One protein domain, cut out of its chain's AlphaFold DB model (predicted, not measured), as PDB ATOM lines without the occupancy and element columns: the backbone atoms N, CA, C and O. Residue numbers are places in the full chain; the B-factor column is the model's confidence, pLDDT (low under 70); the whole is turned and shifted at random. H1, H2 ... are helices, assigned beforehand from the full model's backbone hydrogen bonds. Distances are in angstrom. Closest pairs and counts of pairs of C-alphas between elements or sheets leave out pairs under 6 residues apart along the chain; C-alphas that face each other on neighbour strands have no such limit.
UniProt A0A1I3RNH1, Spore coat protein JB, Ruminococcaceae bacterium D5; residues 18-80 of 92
ATOM      1  N   THR A  18     -31.997  -2.079  36.413       72.56
ATOM      2  CA  THR A  18     -33.423  -2.397  36.275       72.56
ATOM      3  C   THR A  18     -34.231  -1.317  35.550       72.56
ATOM      4  O   THR A  18     -35.052  -1.659  34.702       72.56
ATOM      5  N   ALA A  19     -33.984  -0.026  35.810       80.00
ATOM      6  CA  ALA A  19     -34.701   1.078  35.160       80.00
ATOM      7  C   ALA A  19     -34.378   1.154  33.659       80.00
ATOM      8  O   ALA A  19     -35.274   1.207  32.814       80.00
ATOM      9  N   MET A  20     -33.090   1.054  33.315       82.88
ATOM     10  CA  MET A  20     -32.647   1.048  31.919       82.88
ATOM     11  C   MET A  20     -33.129  -0.205  31.176       82.88
ATOM     12  O   MET A  20     -33.582  -0.109  30.036       82.88
ATOM     13  N   GLN A  21     -33.099  -1.375  31.825       85.25
ATOM     14  CA  GLN A  21     -33.648  -2.614  31.264       85.25
ATOM     15  C   GLN A  21     -35.155  -2.513  31.006       85.25
ATOM     16  O   GLN A  21     -35.618  -2.957  29.955       85.25
ATOM     17  N   LEU A  22     -35.911  -1.911  31.927       88.00
ATOM     18  CA  LEU A  22     -37.347  -1.684  31.773       88.00
ATOM     19  C   LEU A  22     -37.641  -0.792  30.559       88.00
ATOM     20  O   LEU A  22     -38.485  -1.141  29.731       88.00
ATOM     21  N   ALA A  23     -36.917   0.322  30.422       87.62
ATOM     22  CA  ALA A  23     -37.065   1.240  29.295       87.62
ATOM     23  C   ALA A  23     -36.710   0.570  27.955       87.62
ATOM     24  O   ALA A  23     -37.494   0.618  27.007       87.62
ATOM     25  N   GLN A  24     -35.568  -0.124  27.890       89.38
ATOM     26  CA  GLN A  24     -35.127  -0.843  26.690       89.38
ATOM     27  C   GLN A  24     -36.112  -1.943  26.284       89.38
ATOM     28  O   GLN A  24     -36.482  -2.042  25.115       89.38
ATOM     29  N   ALA A  25     -36.563  -2.761  27.238       90.50
ATOM     30  CA  ALA A  25     -37.545  -3.805  26.969       90.50
ATOM     31  C   ALA A  25     -38.880  -3.206  26.502       90.50
ATOM     32  O   ALA A  25     -39.488  -3.735  25.573       90.50
ATOM     33  N   GLY A  26     -39.301  -2.079  27.085       91.94
ATOM     34  CA  GLY A  26     -40.497  -1.350  26.669       91.94
ATOM     35  C   GLY A  26     -40.404  -0.863  25.224       91.94
ATOM     36  O   GLY A  26     -41.320  -1.105  24.441       91.94
ATOM     37  N   PHE A  27     -39.277  -0.256  24.845       93.69
ATOM     38  CA  PHE A  27     -39.030   0.179  23.471       93.69
ATOM     39  C   PHE A  27     -39.090  -0.988  22.475       93.69
ATOM     40  O   PHE A  27     -39.804  -0.910  21.480       93.69
ATOM     41  N   VAL A  28     -38.403  -2.098  22.771       95.69
ATOM     42  CA  VAL A  28     -38.395  -3.279  21.889       95.69
ATOM     43  C   VAL A  28     -39.799  -3.862  21.716       95.69
ATOM     44  O   VAL A  28     -40.162  -4.267  20.618       95.69
ATOM     45  N   ILE A  29     -40.610  -3.902  22.776       96.56
ATOM     46  CA  ILE A  29     -42.005  -4.356  22.689       96.56
ATOM     47  C   ILE A  29     -42.811  -3.455  21.750       96.56
ATOM     48  O   ILE A  29     -43.544  -3.977  20.915       96.56
ATOM     49  N   PHE A  30     -42.674  -2.131  21.864       96.31
ATOM     50  CA  PHE A  30     -43.355  -1.183  20.977       96.31
ATOM     51  C   PHE A  30     -42.947  -1.353  19.511       96.31
ATOM     52  O   PHE A  30     -43.812  -1.379  18.640       96.31
ATOM     53  N   ASP A  31     -41.654  -1.518  19.245       97.12
ATOM     54  CA  ASP A  31     -41.138  -1.738  17.890       97.12
ATOM     55  C   ASP A  31     -41.667  -3.051  17.284       97.12
ATOM     56  O   ASP A  31     -42.143  -3.090  16.149       97.12
ATOM     57  N   LEU A  32     -41.700  -4.125  18.080       97.06
ATOM     58  CA  LEU A  32     -42.263  -5.406  17.649       97.06
ATOM     59  C   LEU A  32     -43.768  -5.344  17.392       97.06
ATOM     60  O   LEU A  32     -44.237  -6.019  16.479       97.06
ATOM     61  N   LEU A  33     -44.524  -4.551  18.158       96.31
ATOM     62  CA  LEU A  33     -45.947  -4.325  17.883       96.31
ATOM     63  C   LEU A  33     -46.138  -3.670  16.514       96.31
ATOM     64  O   LEU A  33     -46.922  -4.172  15.714       96.31
ATOM     65  N   LEU A  34     -45.366  -2.621  16.218       97.06
ATOM     66  CA  LEU A  34     -45.434  -1.931  14.931       97.06
ATOM     67  C   LEU A  34     -45.093  -2.865  13.759       97.06
ATOM     68  O   LEU A  34     -45.737  -2.817  12.711       97.06
ATOM     69  N   TYR A  35     -44.105  -3.746  13.933       97.50
ATOM     70  CA  TYR A  35     -43.789  -4.765  12.934       97.50
ATOM     71  C   TYR A  35     -44.933  -5.780  12.766       97.50
ATOM     72  O   TYR A  35     -45.356  -6.064  11.641       97.50
ATOM     73  N   LEU A  36     -45.470  -6.304  13.872       97.75
ATOM     74  CA  LEU A  36     -46.523  -7.325  13.873       97.75
ATOM     75  C   LEU A  36     -47.859  -6.826  13.307       97.75
ATOM     76  O   LEU A  36     -48.578  -7.634  12.721       97.75
ATOM     77  N   ASP A  37     -48.160  -5.526  13.381       97.75
ATOM     78  CA  ASP A  37     -49.333  -4.927  12.719       97.75
ATOM     79  C   ASP A  37     -49.331  -5.175  11.199       97.75
ATOM     80  O   ASP A  37     -50.385  -5.298  10.573       97.75
ATOM     81  N   THR A  38     -48.141  -5.291  10.602       97.31
ATOM     82  CA  THR A  38     -47.968  -5.584   9.169       97.31
ATOM     83  C   THR A  38     -47.669  -7.060   8.879       97.31
ATOM     84  O   THR A  38     -47.917  -7.520   7.765       97.31
ATOM     85  N   HIS A  39     -47.190  -7.822   9.871       97.44
ATOM     86  CA  HIS A  39     -46.802  -9.235   9.746       97.44
ATOM     87  C   HIS A  39     -47.400 -10.105  10.874       97.44
ATOM     88  O   HIS A  39     -46.660 -10.722  11.645       97.44
ATOM     89  N   PRO A  40     -48.738 -10.220  10.982       96.31
ATOM     90  CA  PRO A  40     -49.389 -10.827  12.148       96.31
ATOM     91  C   PRO A  40     -49.170 -12.341  12.282       96.31
ATOM     92  O   PRO A  40     -49.424 -12.910  13.341       96.31
ATOM     93  N   THR A  41     -48.717 -13.013  11.220       97.56
ATOM     94  CA  THR A  41     -48.464 -14.464  11.201       97.56
ATOM     95  C   THR A  41     -46.980 -14.819  11.298       97.56
ATOM     96  O   THR A  41     -46.627 -15.990  11.157       97.56
ATOM     97  N   ASP A  42     -46.091 -13.839  11.495       98.06
ATOM     98  CA  ASP A  42     -44.660 -14.095  11.669       98.06
ATOM     99  C   ASP A  42     -44.400 -14.720  13.047       98.06
ATOM    100  O   ASP A  42     -44.336 -14.055  14.085       98.06
ATOM    101  N   GLN A  43     -44.242 -16.042  13.051       97.75
ATOM    102  CA  GLN A  43     -44.082 -16.816  14.276       97.75
ATOM    103  C   GLN A  43     -42.780 -16.491  15.027       97.75
ATOM    104  O   GLN A  43     -42.730 -16.623  16.254       97.75
ATOM    105  N   ASN A  44     -41.738 -16.039  14.321       97.62
ATOM    106  CA  ASN A  44     -40.477 -15.646  14.947       97.62
ATOM    107  C   ASN A  44     -40.653 -14.327  15.702       97.62
ATOM    108  O   ASN A  44     -40.256 -14.233  16.865       97.62
ATOM    109  N   ALA A  45     -41.307 -13.344  15.077       96.38
ATOM    110  CA  ALA A  45     -41.621 -12.068  15.713       96.38
ATOM    111  C   ALA A  45     -42.552 -12.246  16.924       96.38
ATOM    112  O   ALA A  45     -42.303 -11.659  17.977       96.38
ATOM    113  N   LEU A  46     -43.557 -13.125  16.832       97.81
ATOM    114  CA  LEU A  46     -44.451 -13.453  17.953       97.81
ATOM    115  C   LEU A  46     -43.709 -14.112  19.127       97.81
ATOM    116  O   LEU A  46     -43.921 -13.744  20.286       97.81
ATOM    117  N   SER A  47     -42.816 -15.064  18.844       97.56
ATOM    118  CA  SER A  47     -41.986 -15.715  19.868       97.56
ATOM    119  C   SER A  47     -41.052 -14.713  20.554       97.56
ATOM    120  O   SER A  47     -40.955 -14.665  21.785       97.56
ATOM    121  N   TYR A  48     -40.417 -13.846  19.765       97.00
ATOM    122  CA  TYR A  48     -39.525 -12.817  20.285       97.00
ATOM    123  C   TYR A  48     -40.274 -11.764  21.114       97.00
ATOM    124  O   TYR A  48     -39.818 -11.404  22.203       97.00
ATOM    125  N   PHE A  49     -41.465 -11.350  20.676       97.06
ATOM    126  CA  PHE A  49     -42.361 -10.486  21.442       97.06
ATOM    127  C   PHE A  49     -42.719 -11.100  22.799       97.06
ATOM    128  O   PHE A  49     -42.600 -10.429  23.824       97.06
ATOM    129  N   ALA A  50     -43.096 -12.382  22.841       96.25
ATOM    130  CA  ALA A  50     -43.424 -13.067  24.092       96.25
ATOM    131  C   ALA A  50     -42.232 -13.091  25.069       96.25
ATOM    132  O   ALA A  50     -42.394 -12.800  26.258       96.25
ATOM    133  N   ALA A  51     -41.023 -13.367  24.567       95.81
ATOM    134  CA  ALA A  51     -39.804 -13.339  25.370       95.81
ATOM    135  C   ALA A  51     -39.514 -11.934  25.929       95.81
ATOM    136  O   ALA A  51     -39.218 -11.785  27.118       95.81
ATOM    137  N   LYS A  52     -39.642 -10.892  25.099       95.19
ATOM    138  CA  LYS A  52     -39.407  -9.499  25.511       95.19
ATOM    139  C   LYS A  52     -40.460  -8.985  26.480       95.19
ATOM    140  O   LYS A  52     -40.102  -8.339  27.461       95.19
ATOM    141  N   LYS A  53     -41.725  -9.361  26.288       94.81
ATOM    142  CA  LYS A  53     -42.809  -9.096  27.239       94.81
ATOM    143  C   LYS A  53     -42.510  -9.689  28.616       94.81
ATOM    144  O   LYS A  53     -42.663  -8.997  29.614       94.81
ATOM    145  N   SER A  54     -42.020 -10.929  28.676       94.38
ATOM    146  CA  SER A  54     -41.613 -11.551  29.946       94.38
ATOM    147  C   SER A  54     -40.458 -10.798  30.621       94.38
ATOM    148  O   SER A  54     -40.519 -10.530  31.819       94.38
ATOM    149  N   GLN A  55     -39.438 -10.388  29.856       90.69
ATOM    150  CA  GLN A  55     -38.321  -9.584  30.377       90.69
ATOM    151  C   GLN A  55     -38.790  -8.229  30.927       90.69
ATOM    152  O   GLN A  55     -38.347  -7.816  31.997       90.69
ATOM    153  N   TYR A  56     -39.710  -7.561  30.227       92.31
ATOM    154  CA  TYR A  56     -40.292  -6.297  30.670       92.31
ATOM    155  C   TYR A  56     -41.048  -6.445  31.992       92.31
ATOM    156  O   TYR A  56     -40.814  -5.664  32.907       92.31
ATOM    157  N   GLU A  57     -41.915  -7.452  32.129       91.62
ATOM    158  CA  GLU A  57     -42.684  -7.651  33.367       91.62
ATOM    159  C   GLU A  57     -41.776  -7.996  34.562       91.62
ATOM    160  O   GLU A  57     -42.014  -7.520  35.670       91.62
ATOM    161  N   GLN A  58     -40.686  -8.741  34.344       90.38
ATOM    162  CA  GLN A  58     -39.683  -9.008  35.385       90.38
ATOM    163  C   GLN A  58     -38.952  -7.730  35.822       90.38
ATOM    164  O   GLN A  58     -38.845  -7.458  37.018       90.38
ATOM    165  N   ALA A  59     -38.484  -6.923  34.863       87.69
ATOM    166  CA  ALA A  59     -37.826  -5.650  35.153       87.69
ATOM    167  C   ALA A  59     -38.783  -4.665  35.841       87.69
ATOM    168  O   ALA A  59     -38.394  -3.976  36.781       87.69
ATOM    169  N   LYS A  60     -40.054  -4.649  35.420       89.12
ATOM    170  CA  LYS A  60     -41.109  -3.829  36.016       89.12
ATOM    171  C   LYS A  60     -41.360  -4.234  37.464       89.12
ATOM    172  O   LYS A  60     -41.390  -3.363  38.322       89.12
ATOM    173  N   ALA A  61     -41.504  -5.528  37.751       87.19
ATOM    174  CA  ALA A  61     -41.705  -6.008  39.116       87.19
ATOM    175  C   ALA A  61     -40.543  -5.601  40.037       87.19
ATOM    176  O   ALA A  61     -40.777  -5.103  41.136       87.19
ATOM    177  N   ALA A  62     -39.299  -5.740  39.566       85.25
ATOM    178  CA  ALA A  62     -38.120  -5.310  40.317       85.25
ATOM    179  C   ALA A  62     -38.088  -3.788  40.540       85.25
ATOM    180  O   ALA A  62     -37.759  -3.337  41.634       85.25
ATOM    181  N   TYR A  63     -38.456  -2.999  39.527       84.06
ATOM    182  CA  TYR A  63     -38.533  -1.541  39.631       84.06
ATOM    183  C   TYR A  63     -39.624  -1.098  40.615       84.06
ATOM    184  O   TYR A  63     -39.359  -0.279  41.488       84.06
ATOM    185  N   VAL A  64     -40.826  -1.674  40.525       84.31
ATOM    186  CA  VAL A  64     -41.960  -1.336  41.402       84.31
ATOM    187  C   VAL A  64     -41.656  -1.651  42.863       84.31
ATOM    188  O   VAL A  64     -41.982  -0.853  43.732       84.31
ATOM    189  N   GLN A  65     -40.974  -2.765  43.141       80.19
ATOM    190  CA  GLN A  65     -40.573  -3.124  44.505       80.19
ATOM    191  C   GLN A  65     -39.524  -2.184  45.114       80.19
ATOM    192  O   GLN A  65     -39.457  -2.071  46.335       80.19
ATOM    193  N   GLN A  66     -38.661  -1.576  44.297       74.69
ATOM    194  CA  GLN A  66     -37.500  -0.812  44.779       74.69
ATOM    195  C   GLN A  66     -37.693   0.699  44.718       74.69
ATOM    196  O   GLN A  66     -37.114   1.417  45.528       74.69
ATOM    197  N   ILE A  67     -38.440   1.172  43.723       77.62
ATOM    198  CA  ILE A  67     -38.563   2.589  43.398       77.62
ATOM    199  C   ILE A  67     -40.015   3.004  43.596       77.62
ATOM    200  O   ILE A  67     -40.290   3.784  44.502       77.62
ATOM    201  N   GLY A  68     -40.939   2.457  42.803       79.00
ATOM    202  CA  GLY A  68     -42.368   2.743  42.931       79.00
ATOM    203  C   GLY A  68     -43.173   2.464  41.655       79.00
ATOM    204  O   GLY A  68     -42.648   1.881  40.700       79.00
ATOM    205  N   PRO A  69     -44.467   2.824  41.639       82.25
ATOM    206  CA  PRO A  69     -45.413   2.397  40.609       82.25
ATOM    207  C   PRO A  69     -45.069   2.949  39.216       82.25
ATOM    208  O   PRO A  69     -44.862   4.145  39.039       82.25
ATOM    209  N   VAL A  70     -45.072   2.081  38.195       80.44
ATOM    210  CA  VAL A  70     -44.828   2.466  36.784       80.44
ATOM    211  C   VAL A  70     -46.145   2.716  36.042       80.44
ATOM    212  O   VAL A  70     -46.218   3.511  35.106       80.44
ATOM    213  N   ARG A  71     -47.211   2.020  36.442       82.88
ATOM    214  CA  ARG A  71     -48.583   2.194  35.955       82.88
ATOM    215  C   ARG A  71     -49.498   2.524  37.126       82.88
ATOM    216  O   ARG A  71     -49.249   2.099  38.245       82.88
ATOM    217  N   ILE A  72     -50.617   3.193  36.847       81.38
ATOM    218  CA  ILE A  72     -51.649   3.483  37.861       81.38
ATOM    219  C   ILE A  72     -52.139   2.189  38.528       81.38
ATOM    220  O   ILE A  72     -52.425   2.169  39.717       81.38
ATOM    221  N   SER A  73     -52.184   1.087  37.773       82.62
ATOM    222  CA  SER A  73     -52.542  -0.242  38.280       82.62
ATOM    223  C   SER A  73     -51.565  -0.817  39.309       82.62
ATOM    224  O   SER A  73     -51.884  -1.827  39.922       82.62
ATOM    225  N   ASP A  74     -50.370  -0.241  39.434       81.50
ATOM    226  CA  ASP A  74     -49.333  -0.699  40.360       81.50
ATOM    227  C   ASP A  74     -49.443  -0.006  41.728       81.50
ATOM    228  O   ASP A  74     -48.688  -0.335  42.636       81.50
ATOM    229  N   VAL A  75     -50.358   0.959  41.873       83.50
ATOM    230  CA  VAL A  75     -50.634   1.644  43.137       83.50
ATOM    231  C   VAL A  75     -51.499   0.744  44.010       83.50
ATOM    232  O   VAL A  75     -52.608   0.379  43.611       83.50
ATOM    233  N   ASP A  76     -51.021   0.431  45.212       82.06
ATOM    234  CA  ASP A  76     -51.842  -0.171  46.259       82.06
ATOM    235  C   ASP A  76     -52.495   0.945  47.098       82.06
ATOM    236  O   ASP A  76     -51.784   1.704  47.759       82.06
ATOM    237  N   PRO A  77     -53.836   1.072  47.114       81.88
ATOM    238  CA  PRO A  77     -54.524   2.055  47.947       81.88
ATOM    239  C   PRO A  77     -54.225   1.927  49.448       81.88
ATOM    240  O   PRO A  77     -54.437   2.896  50.180       81.88
ATOM    241  N   ALA A  78     -53.761   0.763  49.919       83.19
ATOM    242  CA  ALA A  78     -53.333   0.565  51.303       83.19
ATOM    243  C   ALA A  78     -52.068   1.369  51.654       83.19
ATOM    244  O   ALA A  78     -51.937   1.815  52.794       83.19
ATOM    245  N   ASP A  79     -51.197   1.611  50.672       77.94
ATOM    246  CA  ASP A  79     -49.972   2.410  50.811       77.94
ATOM    247  C   ASP A  79     -50.217   3.913  50.561       77.94
ATOM    248  O   ASP A  79     -49.303   4.731  50.660       77.94
ATOM    249  N   GLY A  80     -51.464   4.302  50.268       82.19
ATOM    250  CA  GLY A  80     -51.844   5.669  49.918       82.19
ATOM    251  C   GLY A  80     -51.755   5.960  48.416       82.19
ATOM    252  O   GLY A  80     -51.616   5.070  47.581       82.19
TER     253      GLY A  80
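Overview. This is residues 18 to 80 of the 92 residues of the protein "Spore coat protein JB" of Ruminococcaceae bacterium D5 (UniProt A0A1I3RNH1). The longest helix, H2, and the helix before it, H1, lie side by side as a long helical hairpin; the closed end, residues 37 to 44, sticks out. At the open end a tail without named elements, residues 67 to 80, folds back at first and then turns to run on beyond H2. The printed part has 63 residues with two named helices, H1 then H2, and no named strand: all helix. It is loose, with a radius of gyration of the C-alphas of 14.0 A, and spans 43 by 20 by 14 A.

Along the chain. H2, residues 43 to 66, is 35.1 A long and ends at C-alpha 66 (-37.500, -0.812, 44.779). H1, residues 18 to 38, is 30.9 A long and begins at C-alpha 18 (-33.423, -2.397, 36.275).

Arrangement. H2 and H1 touch, and the closest C-alphas, of Ala 59 and Leu 22, are 5.2 A apart. They run opposite ways at a shallow tilt of 28 degrees. Every O i to N i+4 pair is within hydrogen-bond range in H2, and 16 of 17 in H1.

Size, cuts and confidence. The C-alphas farthest apart, of Thr 41 and Gly 80, are 43.8 A apart. The link from H1 to H2 is tight. The printed part has no cut, and no printed residue is under 70 in pLDDT.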